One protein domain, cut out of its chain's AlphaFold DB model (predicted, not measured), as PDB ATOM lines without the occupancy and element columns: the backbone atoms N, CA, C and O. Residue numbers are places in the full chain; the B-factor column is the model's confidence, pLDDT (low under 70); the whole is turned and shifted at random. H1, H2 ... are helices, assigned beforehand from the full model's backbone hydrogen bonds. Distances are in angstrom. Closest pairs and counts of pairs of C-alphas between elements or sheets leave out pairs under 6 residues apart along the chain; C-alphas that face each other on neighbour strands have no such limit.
ATOM      1  N   PHE A   2      64.293  98.455  99.757       91.69
ATOM      2  CA  PHE A   2      63.065  98.311  98.942       91.69
ATOM      3  C   PHE A   2      61.902  97.652  99.697       91.69
ATOM      4  O   PHE A   2      60.825  98.225  99.778       91.69
ATOM      5  N   ILE A   3      62.132  96.489 100.314       94.06
ATOM      6  CA  ILE A   3      61.089  95.743 101.047       94.06
ATOM      7  C   ILE A   3      60.497  96.584 102.189       94.06
ATOM      8  O   ILE A   3      59.289  96.612 102.387       94.06
ATOM      9  N   GLU A   4      61.342  97.314 102.919       96.06
ATOM     10  CA  GLU A   4      60.897  98.221 103.987       96.06
ATOM     11  C   GLU A   4      60.017  99.352 103.450       96.06
ATOM     12  O   GLU A   4      59.018  99.681 104.081       96.06
ATOM     13  N   HIS A   5      60.348  99.910 102.282       94.62
ATOM     14  CA  HIS A   5      59.530 100.928 101.629       94.62
ATOM     15  C   HIS A   5      58.166 100.372 101.196       94.62
ATOM     16  O   HIS A   5      57.147 100.968 101.534       94.62
ATOM     17  N   TYR A   6      58.126  99.208 100.538       94.38
ATOM     18  CA  TYR A   6      56.863  98.550 100.172       94.38
ATOM     19  C   TYR A   6      55.994  98.261 101.404       94.38
ATOM     20  O   TYR A   6      54.818  98.612 101.430       94.38
ATOM     21  N   ASN A   7      56.593  97.719 102.470       94.88
ATOM     22  CA  ASN A   7      55.899  97.468 103.735       94.88
ATOM     23  C   ASN A   7      55.390  98.756 104.392       94.88
ATOM     24  O   ASN A   7      54.337  98.749 105.024       94.88
ATOM     25  N   HIS A   8      56.143  99.852 104.291       96.06
ATOM     26  CA  HIS A   8      55.718 101.145 104.811       96.06
ATOM     27  C   HIS A   8      54.496 101.672 104.051       96.06
ATOM     28  O   HIS A   8      53.516 102.045 104.689       96.06
ATOM     29  N   VAL A   9      54.520 101.633 102.715       95.69
ATOM     30  CA  VAL A   9      53.389 102.049 101.867       95.69
ATOM     31  C   VAL A   9      52.154 101.185 102.139       95.69
ATOM     32  O   VAL A   9      51.082 101.732 102.384       95.69
ATOM     33  N   SER A  10      52.316  99.859 102.200       94.88
ATOM     34  CA  SER A  10      51.230  98.906 102.479       94.88
ATOM     35  C   SER A  10      50.558  99.132 103.840       94.88
ATOM     36  O   SER A  10      49.350  98.975 103.979       94.88
ATOM     37  N   LYS A  11      51.318  99.567 104.854       96.06
ATOM     38  CA  LYS A  11      50.774  99.905 106.182       96.06
ATOM     39  C   LYS A  11      50.151 101.298 106.254       96.06
ATOM     40  O   LYS A  11      49.311 101.530 107.118       96.06
ATOM     41  N   ALA A  12      50.627 102.236 105.439       97.25
ATOM     42  CA  ALA A  12      50.219 103.636 105.497       97.25
ATOM     43  C   ALA A  12      48.960 103.928 104.666       97.25
ATOM     44  O   ALA A  12      48.204 104.834 105.016       97.25
ATOM     45  N   VAL A  13      48.744 103.191 103.573       96.94
ATOM     46  CA  VAL A  13      47.622 103.397 102.648       96.94
ATOM     47  C   VAL A  13      46.517 102.372 102.936       96.94
ATOM     48  O   VAL A  13      46.826 101.187 103.054       96.94
ATOM     49  N   PRO A  14      45.237 102.783 103.038       96.81
ATOM     50  CA  PRO A  14      44.127 101.843 103.175       96.81
ATOM     51  C   PRO A  14      44.094 100.824 102.021       96.81
ATOM     52  O   PRO A  14      44.325 101.222 100.874       96.81
ATOM     53  N   PRO A  15      43.783  99.538 102.274       93.94
ATOM     54  CA  PRO A  15      43.806  98.492 101.247       93.94
ATOM     55  C   PRO A  15      42.950  98.803 100.015       93.94
ATOM     56  O   PRO A  15      43.327  98.483  98.897       93.94
ATOM     57  N   GLU A  16      41.814  99.472 100.199       95.06
ATOM     58  CA  GLU A  16      40.909  99.881  99.124       95.06
ATOM     59  C   GLU A  16      41.476 100.986  98.211       95.06
ATOM     60  O   GLU A  16      40.975 101.186  97.109       95.06
ATOM     61  N   GLN A  17      42.523 101.693  98.652       96.25
ATOM     62  CA  GLN A  17      43.227 102.738  97.898       96.25
ATOM     63  C   GLN A  17      44.612 102.286  97.418       96.25
ATOM     64  O   GLN A  17      45.345 103.081  96.825       96.25
ATOM     65  N   LEU A  18      44.976 101.022  97.649       97.00
ATOM     66  CA  LEU A  18      46.267 100.470  97.271       97.00
ATOM     67  C   LEU A  18      46.105  99.338  96.256       97.00
ATOM     68  O   LEU A  18      45.414  98.353  96.497       97.00
ATOM     69  N   LEU A  19      46.826  99.453  95.144       96.31
ATOM     70  CA  LEU A  19      46.980  98.381  94.171       96.31
ATOM     71  C   LEU A  19      48.443  97.934  94.137       96.31
ATOM     72  O   LEU A  19      49.318  98.680  93.695       96.31
ATOM     73  N   GLU A  20      48.705  96.700  94.560       94.75
ATOM     74  CA  GLU A  20      49.970  96.027  94.264       94.75
ATOM     75  C   GLU A  20      49.914  95.494  92.830       94.75
ATOM     76  O   GLU A  20      49.160  94.572  92.529       94.75
ATOM     77  N   TYR A  21      50.679  96.118  91.937       95.25
ATOM     78  CA  TYR A  21      50.600  95.900  90.493       95.25
ATOM     79  C   TYR A  21      51.983  95.679  89.888       95.25
ATOM     80  O   TYR A  21      52.924  96.433  90.155       95.25
ATOM     81  N   GLN A  22      52.096  94.665  89.033       94.44
ATOM     82  CA  GLN A  22      53.258  94.444  88.185       94.44
ATOM     83  C   GLN A  22      52.970  94.983  86.785       94.44
ATOM     84  O   GLN A  22      51.976  94.639  86.157       94.44
ATOM     85  N   VAL A  23      53.881  95.796  86.249       93.00
ATOM     86  CA  VAL A  23      53.718  96.461  84.940       93.00
ATOM     87  C   VAL A  23      53.451  95.466  83.795       93.00
ATOM     88  O   VAL A  23      52.799  95.800  82.810       93.00
ATOM     89  N   GLN A  24      53.920  94.223  83.923       93.50
ATOM     90  CA  GLN A  24      53.698  93.145  82.956       93.50
ATOM     91  C   GLN A  24      52.236  92.680  82.886       93.50
ATOM     92  O   GLN A  24      51.857  92.042  81.907       93.50
ATOM     93  N   GLU A  25      51.416  92.991  83.891       95.44
ATOM     94  CA  GLU A  25      49.998  92.624  83.930       95.44
ATOM     95  C   GLU A  25      49.126  93.499  83.011       95.44
ATOM     96  O   GLU A  25      47.961  93.175  82.777       95.44
ATOM     97  N   GLY A  26      49.677  94.587  82.459       95.75
ATOM     98  CA  GLY A  26      49.006  95.414  81.457       95.75
ATOM     99  C   GLY A  26      47.795  96.177  82.002       95.75
ATOM    100  O   GLY A  26      47.738  96.518  83.184       95.75
ATOM    101  N   TRP A  27      46.824  96.481  81.139       97.69
ATOM    102  CA  TRP A  27      45.693  97.344  81.494       97.69
ATOM    103  C   TRP A  27      44.731  96.729  82.514       97.69
ATOM    104  O   TRP A  27      44.218  97.448  83.365       97.69
ATOM    105  N   GLY A  28      44.497  95.417  82.464       95.56
ATOM    106  CA  GLY A  28      43.394  94.769  83.179       95.56
ATOM    107  C   GLY A  28      43.282  95.118  84.675       95.56
ATOM    108  O   GLY A  28      42.248  95.647  85.087       95.56
ATOM    109  N   PRO A  29      44.290  94.822  85.520       96.94
ATOM    110  CA  PRO A  29      44.222  95.137  86.951       96.94
ATOM    111  C   PRO A  29      44.149  96.640  87.234       96.94
ATOM    112  O   PRO A  29      43.402  97.059  88.115       96.94
ATOM    113  N   LEU A  30      44.871  97.444  86.450       96.88
ATOM    114  CA  LEU A  30      44.934  98.894  86.603       96.88
ATOM    115  C   LEU A  30      43.583  99.554  86.296       96.88
ATOM    116  O   LEU A  30      43.067 100.316  87.110       96.88
ATOM    117  N   CYS A  31      42.975  99.227  85.154       97.19
ATOM    118  CA  CYS A  31      41.676  99.759  84.745       97.19
ATOM    119  C   CYS A  31      40.558  99.320  85.699       97.19
ATOM    120  O   CYS A  31      39.721 100.143  86.069       97.19
ATOM    121  N   ARG A  32      40.579  98.061  86.173       96.69
ATOM    122  CA  ARG A  32      39.625  97.575  87.187       96.69
ATOM    123  C   ARG A  32      39.733  98.346  88.498       96.69
ATOM    124  O   ARG A  32      38.709  98.727  89.051       96.69
ATOM    125  N   PHE A  33      40.951  98.581  88.978       97.56
ATOM    126  CA  PHE A  33      41.187  99.336  90.206       97.56
ATOM    127  C   PHE A  33      40.734 100.798  90.084       97.56
ATOM    128  O   PHE A  33      40.146 101.346  91.010       97.56
ATOM    129  N   LEU A  34      40.943 101.410  88.916       96.81
ATOM    130  CA  LEU A  34      40.528 102.785  88.627       96.81
ATOM    131  C   LEU A  34      39.047 102.920  88.224       96.81
ATOM    132  O   LEU A  34      38.585 104.039  88.018       96.81
ATOM    133  N   ALA A  35      38.311 101.809  88.106       97.00
ATOM    134  CA  ALA A  35      36.926 101.763  87.633       97.00
ATOM    135  C   ALA A  35      36.708 102.448  86.263       97.00
ATOM    136  O   ALA A  35      35.699 103.121  86.042       97.00
ATOM    137  N   VAL A  36      37.651 102.261  85.334       97.44
ATOM    138  CA  VAL A  36      37.587 102.779  83.954       97.44
ATOM    139  C   VAL A  36      37.572 101.644  82.928       97.44
ATOM    140  O   VAL A  36      38.013 100.530  83.212       97.44
ATOM    141  N   GLU A  37      37.069 101.922  81.722       97.12
ATOM    142  CA  GLU A  37      37.106 100.968  80.606       97.12
ATOM    143  C   GLU A  37      38.550 100.743  80.120       97.12
ATOM    144  O   GLU A  37      39.363 101.670  80.089       97.12
ATOM    145  N   GLU A  38      38.872  99.502  79.747       96.88
ATOM    146  CA  GLU A  38      40.180  99.149  79.193       96.88
ATOM    147  C   GLU A  38      40.350  99.733  77.776       96.88
ATOM    148  O   GLU A  38      39.479  99.542  76.920       96.88
ATOM    149  N   PRO A  39      41.462 100.436  77.488       96.44
ATOM    150  CA  PRO A  39      41.741 100.936  76.148       96.44
ATOM    151  C   PRO A  39      41.861  99.805  75.120       96.44
ATOM    152  O   PRO A  39      42.362  98.722  75.405       96.44
ATOM    153  N   LYS A  40      41.483 100.085  73.867       95.69
ATOM    154  CA  LYS A  40      41.651  99.131  72.749       95.69
ATOM    155  C   LYS A  40      43.100  99.008  72.262       95.69
ATOM    156  O   LYS A  40      43.399  98.149  71.436       95.69
ATOM    157  N   GLU A  41      43.974  99.904  72.704       96.12
ATOM    158  CA  GLU A  41      45.386  99.924  72.337       96.12
ATOM    159  C   GLU A  41      46.220  98.989  73.227       96.12
ATOM    160  O   GLU A  41      45.903  98.799  74.405       96.12
ATOM    161  N   PRO A  42      47.305  98.400  72.695       94.88
ATOM    162  CA  PRO A  42      48.187  97.561  73.494       94.88
ATOM    163  C   PRO A  42      48.832  98.364  74.629       94.88
ATOM    164  O   PRO A  42      49.146  99.544  74.468       94.88
ATOM    165  N   PHE A  43      49.080  97.707  75.765       95.94
ATOM    166  CA  PHE A  43      49.757  98.343  76.891       95.94
ATOM    167  C   PHE A  43      51.146  98.861  76.468       95.94
ATOM    168  O   PHE A  43      51.921  98.111  75.859       95.94
ATOM    169  N   PRO A  44      51.483 100.130  76.752       94.62
ATOM    170  CA  PRO A  44      52.697 100.742  76.234       94.62
ATOM    171  C   PRO A  44      53.951 100.130  76.868       94.62
ATOM    172  O   PRO A  44      54.141 100.162  78.081       94.62
ATOM    173  N   VAL A  45      54.863  99.638  76.025       92.69
ATOM    174  CA  VAL A  45      56.188  99.160  76.446       92.69
ATOM    175  C   VAL A  45      57.236 100.188  76.036       92.69
ATOM    176  O   VAL A  45      57.777 100.175  74.929       92.69
ATOM    177  N   VAL A  46      57.494 101.116  76.949       90.94
ATOM    178  CA  VAL A  46      58.434 102.227  76.782       90.94
ATOM    179  C   VAL A  46      59.521 102.173  77.852       90.94
ATOM    180  O   VAL A  46      59.390 101.466  78.847       90.94
TER     181      VAL A  46
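AT A GLANCE: This is residues 2 to 46 of the 104 residues of an uncharacterized protein of Aspergillus bertholletiae (UniProt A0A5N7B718). Two short helices, H1 and H2, stand well separated in a flat, open zigzag: H1 makes one end, a long link folds back between them, and the tail after H2 turns back on the far side of H2. The printed part has 45 residues, with H1 before H2, no named strand, and 19 residues in named elements, under half; the class is all helix. The whole is loose, with a radius of gyration of the C-alphas of 12.8 A, and spans 36 by 23 by 11 A, only just flat.

HOW THE PARTS SIT: H1, residues 2 to 12, is the longest helix. H2, residues 27 to 34, is apart from H1, with no C-alpha of the one within 8 A of the other. In H1 and H2, every O i to N i+4 pair is within hydrogen-bond range.

IN THESE COORDINATES: H1 measures 15.4 A from C-alpha 2 at (63.065, 98.311, 98.942) to C-alpha 12. H2 measures 10.4 A and ends with C-alpha 34 at (40.528, 102.785, 88.627).

THE WHOLE: The C-alphas farthest apart, of Glu 4 and Lys 40, are 36.7 A apart. The link from H1 to H2, residues 13 to 26, is long. The printed part has no cut, and no printed residue is under 70 in pLDDT.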